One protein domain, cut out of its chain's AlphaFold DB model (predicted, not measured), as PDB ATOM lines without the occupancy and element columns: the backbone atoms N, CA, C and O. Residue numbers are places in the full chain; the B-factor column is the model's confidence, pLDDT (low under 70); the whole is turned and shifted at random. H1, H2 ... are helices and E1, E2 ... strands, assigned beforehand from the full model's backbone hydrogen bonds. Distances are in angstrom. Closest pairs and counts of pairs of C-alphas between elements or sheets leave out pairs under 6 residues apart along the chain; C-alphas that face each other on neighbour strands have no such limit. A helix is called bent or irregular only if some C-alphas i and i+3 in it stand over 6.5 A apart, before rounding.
ATOM      1  N   THR A  32     251.593 294.177 188.392       94.25
ATOM      2  CA  THR A  32     250.781 295.329 188.819       94.25
ATOM      3  C   THR A  32     249.327 294.890 188.924       94.25
ATOM      4  O   THR A  32     248.963 293.896 188.299       94.25
ATOM      5  N   ALA A  33     248.502 295.636 189.664       93.88
ATOM      6  CA  ALA A  33     247.070 295.348 189.777       93.88
ATOM      7  C   ALA A  33     246.385 295.259 188.404       93.88
ATOM      8  O   ALA A  33     245.685 294.294 188.132       93.88
ATOM      9  N   ALA A  34     246.696 296.184 187.490       92.81
ATOM     10  CA  ALA A  34     246.146 296.169 186.136       92.81
ATOM     11  C   ALA A  34     246.540 294.907 185.343       92.81
ATOM     12  O   ALA A  34     245.700 294.288 184.697       92.81
ATOM     13  N   ILE A  35     247.815 294.495 185.411       93.62
ATOM     14  CA  ILE A  35     248.280 293.278 184.722       93.62
ATOM     15  C   ILE A  35     247.634 292.030 185.335       93.62
ATOM     16  O   ILE A  35     247.236 291.119 184.606       93.62
ATOM     17  N   PHE A  36     247.540 291.985 186.664       94.81
ATOM     18  CA  PHE A  36     246.927 290.879 187.382       94.81
ATOM     19  C   PHE A  36     245.438 290.755 187.052       94.81
ATOM     20  O   PHE A  36     244.980 289.664 186.728       94.81
ATOM     21  N   GLU A  37     244.699 291.861 187.058       94.75
ATOM     22  CA  GLU A  37     243.270 291.895 186.755       94.75
ATOM     23  C   GLU A  37     242.961 291.462 185.316       94.75
ATOM     24  O   GLU A  37     242.049 290.661 185.079       94.75
ATOM     25  N   GLU A  38     243.766 291.909 184.348       93.81
ATOM     26  CA  GLU A  38     243.647 291.458 182.961       93.81
ATOM     27  C   GLU A  38     243.875 289.943 182.845       93.81
ATOM     28  O   GLU A  38     243.099 289.225 182.204       93.81
ATOM     29  N   TRP A  39     244.929 289.435 183.490       94.62
ATOM     30  CA  TRP A  39     245.217 288.003 183.511       94.62
ATOM     31  C   TRP A  39     244.093 287.209 184.188       94.62
ATOM     32  O   TRP A  39     243.640 286.204 183.639       94.62
ATOM     33  N   LEU A  40     243.596 287.686 185.329       96.12
ATOM     34  CA  LEU A  40     242.547 287.043 186.115       96.12
ATOM     35  C   LEU A  40     241.224 286.965 185.345       96.12
ATOM     36  O   LEU A  40     240.564 285.926 185.348       96.12
ATOM     37  N   THR A  41     240.873 288.025 184.615       95.50
ATOM     38  CA  THR A  41     239.695 288.052 183.739       95.50
ATOM     39  C   THR A  41     239.792 286.987 182.649       95.50
ATOM     40  O   THR A  41     238.845 286.227 182.422       95.50
ATOM     41  N   ASN A  42     240.946 286.893 181.984       94.56
ATOM     42  CA  ASN A  42     241.180 285.892 180.944       94.56
ATOM     43  C   ASN A  42     241.182 284.470 181.513       94.56
ATOM     44  O   ASN A  42     240.602 283.563 180.914       94.56
ATOM     45  N   PHE A  43     241.768 284.280 182.694       95.88
ATOM     46  CA  PHE A  43     241.762 283.000 183.390       95.88
ATOM     47  C   PHE A  43     240.339 282.566 183.763       95.88
ATOM     48  O   PHE A  43     239.945 281.444 183.458       95.88
ATOM     49  N   ASN A  44     239.518 283.466 184.315       97.06
ATOM     50  CA  ASN A  44     238.116 283.175 184.621       97.06
ATOM     51  C   ASN A  44     237.309 282.813 183.363       97.06
ATOM     52  O   ASN A  44     236.559 281.840 183.389       97.06
ATOM     53  N   LYS A  45     237.505 283.529 182.244       96.62
ATOM     54  CA  LYS A  45     236.886 283.179 180.949       96.62
ATOM     55  C   LYS A  45     237.311 281.793 180.467       96.62
ATOM     56  O   LYS A  45     236.475 281.032 179.986       96.62
ATOM     57  N   LYS A  46     238.593 281.446 180.615       96.25
ATOM     58  CA  LYS A  46     239.111 280.118 180.264       96.25
ATOM     59  C   LYS A  46     238.455 279.026 181.111       96.25
ATOM     60  O   LYS A  46     237.953 278.061 180.549       96.25
ATOM     61  N   MET A  47     238.387 279.205 182.430       98.06
ATOM     62  CA  MET A  47     237.726 278.245 183.325       98.06
ATOM     63  C   MET A  47     236.237 278.095 183.001       98.06
ATOM     64  O   MET A  47     235.726 276.981 182.999       98.06
ATOM     65  N   ALA A  48     235.554 279.191 182.650       97.38
ATOM     66  CA  ALA A  48     234.171 279.144 182.184       97.38
ATOM     67  C   ALA A  48     234.019 278.333 180.890       97.38
ATOM     68  O   ALA A  48     233.141 277.479 180.811       97.38
ATOM     69  N   LYS A  49     234.902 278.549 179.905       97.62
ATOM     70  CA  LYS A  49     234.915 277.794 178.643       97.62
ATOM     71  C   LYS A  49     235.173 276.300 178.859       97.62
ATOM     72  O   LYS A  49     234.603 275.478 178.156       97.62
ATOM     73  N   GLU A  50     236.011 275.958 179.832       97.44
ATOM     74  CA  GLU A  50     236.283 274.572 180.228       97.44
ATOM     75  C   GLU A  50     235.188 273.972 181.131       97.44
ATOM     76  O   GLU A  50     235.289 272.811 181.514       97.44
ATOM     77  N   GLY A  51     234.158 274.739 181.511       97.44
ATOM     78  CA  GLY A  51     233.099 274.273 182.413       97.44
ATOM     79  C   GLY A  51     233.567 274.043 183.856       97.44
ATOM     80  O   GLY A  51     232.927 273.315 184.609       97.44
ATOM     81  N   ARG A  52     234.685 274.653 184.265       98.00
ATOM     82  CA  ARG A  52     235.324 274.425 185.568       98.00
ATOM     83  C   ARG A  52     235.031 275.555 186.548       98.00
ATOM     84  O   ARG A  52     234.934 276.727 186.175       98.00
ATOM     85  N   LYS A  53     234.946 275.193 187.828       97.75
ATOM     86  CA  LYS A  53     235.021 276.121 188.960       97.75
ATOM     87  C   LYS A  53     236.257 275.784 189.778       97.75
ATOM     88  O   LYS A  53     236.441 274.628 190.148       97.75
ATOM     89  N   VAL A  54     237.109 276.770 190.025       97.69
ATOM     90  CA  VAL A  54     238.415 276.564 190.663       97.69
ATOM     91  C   VAL A  54     238.641 277.544 191.806       97.69
ATOM     92  O   VAL A  54     238.109 278.656 191.808       97.69
ATOM     93  N   LEU A  55     239.460 277.126 192.769       96.25
ATOM     94  CA  LEU A  55     239.979 277.972 193.835       96.25
ATOM     95  C   LEU A  55     241.407 278.394 193.476       96.25
ATOM     96  O   LEU A  55     242.267 277.541 193.266       96.25
ATOM     97  N   LEU A  56     241.657 279.698 193.404       94.75
ATOM     98  CA  LEU A  56     242.984 280.264 193.203       94.75
ATOM     99  C   LEU A  56     243.513 280.783 194.543       94.75
ATOM    100  O   LEU A  56     242.945 281.709 195.121       94.75
ATOM    101  N   VAL A  57     244.592 280.174 195.028       91.81
ATOM    102  CA  VAL A  57     245.242 280.541 196.292       91.81
ATOM    103  C   VAL A  57     246.341 281.563 196.016       91.81
ATOM    104  O   VAL A  57     247.215 281.317 195.183       91.81
ATOM    105  N   LEU A  58     246.294 282.703 196.701       90.62
ATOM    106  CA  LEU A  58     247.193 283.839 196.503       90.62
ATOM    107  C   LEU A  58     247.759 284.327 197.836       90.62
ATOM    108  O   LEU A  58     247.123 284.196 198.882       90.62
ATOM    109  N   ASP A  59     248.945 284.930 197.788       89.06
ATOM    110  CA  ASP A  59     249.441 285.732 198.903       89.06
ATOM    111  C   ASP A  59     248.712 287.091 198.970       89.06
ATOM    112  O   ASP A  59     247.930 287.460 198.082       89.06
ATOM    113  N   ASN A  60     248.975 287.857 200.028       88.38
ATOM    114  CA  ASN A  60     248.350 289.161 200.251       88.38
ATOM    115  C   ASN A  60     249.087 290.328 199.550       88.38
ATOM    116  O   ASN A  60     249.127 291.445 200.071       88.38
ATOM    117  N   ALA A  61     249.727 290.094 198.396       88.56
ATOM    118  CA  ALA A  61     250.424 291.148 197.666       88.56
ATOM    119  C   ALA A  61     249.467 292.251 197.179       88.56
ATOM    120  O   ALA A  61     248.350 292.009 196.722       88.56
ATOM    121  N   THR A  62     249.936 293.502 197.196       89.69
ATOM    122  CA  THR A  62     249.126 294.671 196.804       89.69
ATOM    123  C   THR A  62     248.692 294.650 195.338       89.69
ATOM    124  O   THR A  62     247.675 295.252 194.993       89.69
ATOM    125  N   CYS A  63     249.427 293.945 194.476       91.56
ATOM    126  CA  CYS A  63     249.072 293.751 193.073       91.56
ATOM    127  C   CYS A  63     247.904 292.775 192.866       91.56
ATOM    128  O   CYS A  63     247.389 292.718 191.758       91.56
ATOM    129  N   HIS A  64     247.456 292.046 193.891       91.88
ATOM    130  CA  HIS A  64     246.299 291.149 193.787       91.88
ATOM    131  C   HIS A  64     244.951 291.847 194.025       91.88
ATOM    132  O   HIS A  64     243.888 291.222 193.942       91.88
ATOM    133  N   LYS A  65     244.971 293.159 194.296       88.50
ATOM    134  CA  LYS A  65     243.763 293.986 194.309       88.50
ATOM    135  C   LYS A  65     243.118 293.957 192.920       88.50
ATOM    136  O   LYS A  65     243.787 294.234 191.929       88.50
ATOM    137  N   HIS A  66     241.831 293.634 192.870       89.94
ATOM    138  CA  HIS A  66     241.033 293.557 191.645       89.94
ATOM    139  C   HIS A  66     239.606 294.039 191.933       89.94
ATOM    140  O   HIS A  66     239.171 294.021 193.086       89.94
ATOM    141  N   GLN A  67     238.887 294.458 190.893       89.31
ATOM    142  CA  GLN A  67     237.473 294.853 190.965       89.31
ATOM    143  C   GLN A  67     236.577 293.943 190.106       89.31
ATOM    144  O   GLN A  67     235.355 294.074 190.092       89.31
ATOM    145  N   THR A  68     237.184 292.998 189.387       89.00
ATOM    146  CA  THR A  68     236.498 292.068 188.491       89.00
ATOM    147  C   THR A  68     235.571 291.107 189.238       89.00
ATOM    148  O   THR A  68     235.980 290.412 190.165       89.00
ATOM    149  N   VAL A  69     234.332 290.980 188.759       91.25
ATOM    150  CA  VAL A  69     233.379 289.970 189.239       91.25
ATOM    151  C   VAL A  69     233.705 288.608 188.620       91.25
ATOM    152  O   VAL A  69     233.617 288.422 187.404       91.25
ATOM    153  N   LEU A  70     234.059 287.633 189.458       94.50
ATOM    154  CA  LEU A  70     234.438 286.282 189.036       94.50
ATOM    155  C   LEU A  70     233.297 285.291 189.295       94.50
ATOM    156  O   LEU A  70     232.700 285.284 190.369       94.50
ATOM    157  N   LYS A  71     233.010 284.426 188.316       95.06
ATOM    158  CA  LYS A  71     231.964 283.385 188.419       95.06
ATOM    159  C   LYS A  71     232.533 281.971 188.535       95.06
ATOM    160  O   LYS A  71     231.912 281.096 189.136       95.06
ATOM    161  N   ASN A  72     233.704 281.744 187.945       97.56
ATOM    162  CA  ASN A  72     234.329 280.429 187.812       97.56
ATOM    163  C   ASN A  72     235.625 280.311 188.616       97.56
ATOM    164  O   ASN A  72     236.123 279.208 188.820       97.56
ATOM    165  N   VAL A  73     236.164 281.430 189.088       97.75
ATOM    166  CA  VAL A  73     237.366 281.472 189.918       97.75
ATOM    167  C   VAL A  73     236.995 282.091 191.256       97.75
ATOM    168  O   VAL A  73     236.501 283.213 191.304       97.75
ATOM    169  N   LYS A  74     237.242 281.367 192.345       96.69
ATOM    170  CA  LYS A  74     237.185 281.910 193.703       96.69
ATOM    171  C   LYS A  74     238.606 282.214 194.156       96.69
ATOM    172  O   LYS A  74     239.484 281.372 193.984       96.69
ATOM    173  N   LEU A  75     238.836 283.389 194.729       94.50
ATOM    174  CA  LEU A  75     240.135 283.735 195.303       94.50
ATOM    175  C   LEU A  75     240.173 283.370 196.786       94.50
ATOM    176  O   LEU A  75     239.228 283.659 197.522       94.50
ATOM    177  N   LEU A  76     241.273 282.760 197.215       91.81
ATOM    178  CA  LEU A  76     241.622 282.569 198.618       91.81
ATOM    179  C   LEU A  76     242.925 283.312 198.895       91.81
ATOM    180  O   LEU A  76     243.968 282.947 198.356       91.81
ATOM    181  N   PHE A  77     242.860 284.330 199.748       90.31
ATOM    182  CA  PHE A  77     244.035 285.065 200.200       90.31
ATOM    183  C   PHE A  77     244.580 284.435 201.477       90.31
ATOM    184  O   PHE A  77     243.856 284.288 202.462       90.31
ATOM    185  N   LEU A  78     245.853 284.056 201.452       88.12
ATOM    186  CA  LEU A  78     246.558 283.580 202.636       88.12
ATOM    187  C   LEU A  78     246.797 284.745 203.601       88.12
ATOM    188  O   LEU A  78     247.028 285.885 203.187       88.12
ATOM    189  N   SER A  79     246.760 284.454 204.900       83.81
ATOM    190  CA  SER A  79     247.070 285.446 205.922       83.81
ATOM    191  C   SER A  79     248.538 285.893 205.839       83.81
ATOM    192  O   SER A  79     249.407 285.132 205.390       83.81
ATOM    193  N   PRO A  80     248.843 287.126 206.287       72.69
ATOM    194  CA  PRO A  80     250.220 287.590 206.407       72.69
ATOM    195  C   PRO A  80     251.054 286.577 207.209       72.69
ATOM    196  O   PRO A  80     250.602 286.095 208.245       72.69
ATOM    197  N   ASN A  81     252.260 286.253 206.735       70.25
ATOM    198  CA  ASN A  81     253.217 285.309 207.346       70.25
ATOM    199  C   ASN A  81     252.907 283.804 207.218       70.25
ATOM    200  O   ASN A  81     253.669 282.990 207.738       70.25
ATOM    201  N   MET A  82     251.848 283.402 206.508       68.12
ATOM    202  CA  MET A  82     251.580 281.982 206.218       68.12
ATOM    203  C   MET A  82     252.089 281.526 204.848       68.12
ATOM    204  O   MET A  82     252.111 280.329 204.571       68.12
ATOM    205  N   THR A  83     252.558 282.454 204.012       65.44
ATOM    206  CA  THR A  83     253.037 282.178 202.652       65.44
ATOM    207  C   THR A  83     254.162 281.140 202.637       65.44
ATOM    208  O   THR A  83     254.018 280.094 202.015       65.44
ATOM    209  N   SER A  84     255.204 281.326 203.452       64.19
ATOM    210  CA  SER A  84     256.333 280.390 203.523       64.19
ATOM    211  C   SER A  84     255.993 279.019 204.112       64.19
ATOM    212  O   SER A  84     256.793 278.106 203.961       64.19
ATOM    213  N   LYS A  85     254.835 278.866 204.777       66.25
ATOM    214  CA  LYS A  85     254.382 277.609 205.411       66.25
ATOM    215  C   LYS A  85     253.263 276.888 204.665       66.25
ATOM    216  O   LYS A  85     253.108 275.687 204.832       66.25
ATOM    217  N   LEU A  86     252.486 277.602 203.850       71.44
ATOM    218  CA  LEU A  86     251.335 277.035 203.145       71.44
ATOM    219  C   LEU A  86     251.338 277.259 201.636       71.44
ATOM    220  O   LEU A  86     250.611 276.556 200.940       71.44
ATOM    221  N   GLN A  87     252.098 278.219 201.100       77.88
ATOM    222  CA  GLN A  87     252.081 278.483 199.664       77.88
ATOM    223  C   GLN A  87     252.882 277.398 198.933       77.88
ATOM    224  O   GLN A  87     254.104 277.344 199.082       77.88
ATOM    225  N   PRO A  88     252.259 276.551 198.094       80.06
ATOM    226  CA  PRO A  88     252.960 275.424 197.471       80.06
ATOM    227  C   PRO A  88     254.133 275.855 196.582       80.06
ATOM    228  O   PRO A  88     255.112 275.125 196.441       80.06
ATOM    229  N   LEU A  89     254.052 277.061 196.009       84.00
ATOM    230  CA  LEU A  89     255.123 277.641 195.201       84.00
ATOM    231  C   LEU A  89     256.428 277.788 195.998       84.00
ATOM    232  O   LEU A  89     257.489 277.398 195.504       84.00
ATOM    233  N   ASP A  90     256.326 278.255 197.243       81.75
ATOM    234  CA  ASP A  90     257.455 278.403 198.162       81.75
ATOM    235  C   ASP A  90     257.900 277.062 198.776       81.75
ATOM    236  O   ASP A  90     259.065 276.914 199.139       81.75
ATOM    237  N   HIS A  91     257.037 276.035 198.795       79.69
ATOM    238  CA  HIS A  91     257.346 274.684 199.315       79.69
ATOM    239  C   HIS A  91     258.141 273.792 198.358       79.69
ATOM    240  O   HIS A  91     258.162 272.570 198.494       79.69
ATOM    241  N   GLY A  92     258.827 274.388 197.390       80.50
ATOM    242  CA  GLY A  92     259.799 273.676 196.574       80.50
ATOM    243  C   GLY A  92     259.527 273.721 195.083       80.50
ATOM    244  O   GLY A  92     260.467 273.481 194.339       80.50
ATOM    245  N   ILE A  93     258.335 274.107 194.614       85.31
ATOM    246  CA  ILE A  93     258.091 274.253 193.166       85.31
ATOM    247  C   ILE A  93     259.069 275.272 192.571       85.31
ATOM    248  O   ILE A  93     259.730 274.985 191.576       85.31
ATOM    249  N   ILE A  94     259.228 276.436 193.212       86.00
ATOM    250  CA  ILE A  94     260.199 277.448 192.772       86.00
ATOM    251  C   ILE A  94     261.632 276.917 192.876       86.00
ATOM    252  O   ILE A  94     262.440 277.171 191.985       86.00
ATOM    253  N   LYS A  95     261.960 276.193 193.955       87.50
ATOM    254  CA  LYS A  95     263.300 275.626 194.162       87.50
ATOM    255  C   LYS A  95     263.654 274.648 193.043       87.50
ATOM    256  O   LYS A  95     264.697 274.805 192.427       87.50
ATOM    257  N   TRP A  96     262.779 273.686 192.768       89.81
ATOM    258  CA  TRP A  96     262.965 272.683 191.723       89.81
ATOM    259  C   TRP A  96     263.039 273.312 190.341       89.81
ATOM    260  O   TRP A  96     263.955 273.010 189.588       89.81
ATOM    261  N   PHE A  97     262.150 274.259 190.038       87.62
ATOM    262  CA  PHE A  97     262.195 274.968 188.762       87.62
ATOM    263  C   PHE A  97     263.523 275.712 188.546       87.62
ATOM    264  O   PHE A  97     264.020 275.760 187.429       87.62
ATOM    265  N   LYS A  98     264.111 276.282 189.607       86.94
ATOM    266  CA  LYS A  98     265.413 276.964 189.541       86.94
ATOM    267  C   LYS A  98     266.611 276.021 189.437       86.94
ATOM    268  O   LYS A  98     267.669 276.493 189.059       86.94
ATOM    269  N   LEU A  99     266.477 274.754 189.830       89.38
ATOM    270  CA  LEU A  99     267.554 273.767 189.691       89.38
ATOM    271  C   LEU A  99     267.691 273.259 188.250       89.38
ATOM    272  O   LEU A  99     268.771 272.834 187.865       89.38
ATOM    273  N   GLU A 100     266.610 273.322 187.474       84.19
ATOM    274  CA  GLU A 100     266.557 272.874 186.075       84.19
ATOM    275  C   GLU A 100     267.042 273.946 185.070       84.19
ATOM    276  O   GLU A 100     266.997 273.734 183.860       84.19
ATOM    277  N   TYR A 101     267.467 275.121 185.552       63.38
ATOM    278  CA  TYR A 101     267.909 276.277 184.756       63.38
ATOM    279  C   TYR A 101     269.344 276.672 185.095       63.38
ATOM    280  O   TYR A 101     270.061 277.073 184.151       63.38
TER     281      TYR A 101
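This is residues 32 to 101 of the 101 residues of the protein "DDE-1 domain-containing protein" of Araneus ventricosus (UniProt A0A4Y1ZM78). Two unequal lobes make this loose model: the larger holds a ribbon of two parallel strands, E1 and E2, with the long helix H1 near it by residues 40 to 48, and the smaller holds H2 and H3 meeting at a corner. A long link, residues 59 to 72, leads from the end of E1 back to the beginning of E2. The printed part has 70 residues with three named helices and two named strands, in the order H1, E1, E2, H2, H3; the class is mixed, helices and strands. The radius of gyration of the C-alphas is 13.8 A, and the spans are 34 by 26 by 20 A.

Look first at the sheet: E1 is residues 54 to 58 and E2 residues 73 to 77, each 12.8 A long. Find C-alpha 33 at (247.070, 295.348, 189.777); from there H1, residues 33 to 49, runs 24.1 A. H2, residues 83 to 86, is 5.4 A long. H3, residues 89 to 99, runs 14.1 A to C-alpha 99 at (267.554, 273.767, 189.691); it is irregular, with C-alphas 91 and 94 7.7 A apart.

E1 and E2 are parallel at 28 degrees; look for N 56 and O 74, 2.8 A apart and within hydrogen-bond range. The closest C-alphas of H1 and E2 are those of Asn 44 and Val 73, 5.6 A apart. H2 and H3 touch only at the corner, closest at the C-alphas of Ser 84 and Asp 90, 5.8 A apart. H3 is apart from H1, E1 and E2. Every O i to N i+4 pair in H1 is within hydrogen-bond range, in H3 4 of 7; H2 is too short for one.

The C-alphas of Val 69 and Leu 99 are the farthest apart, 37.8 A. The printed part has no cut. Look for pLDDT under 70 at residues 82 to 85 and 101.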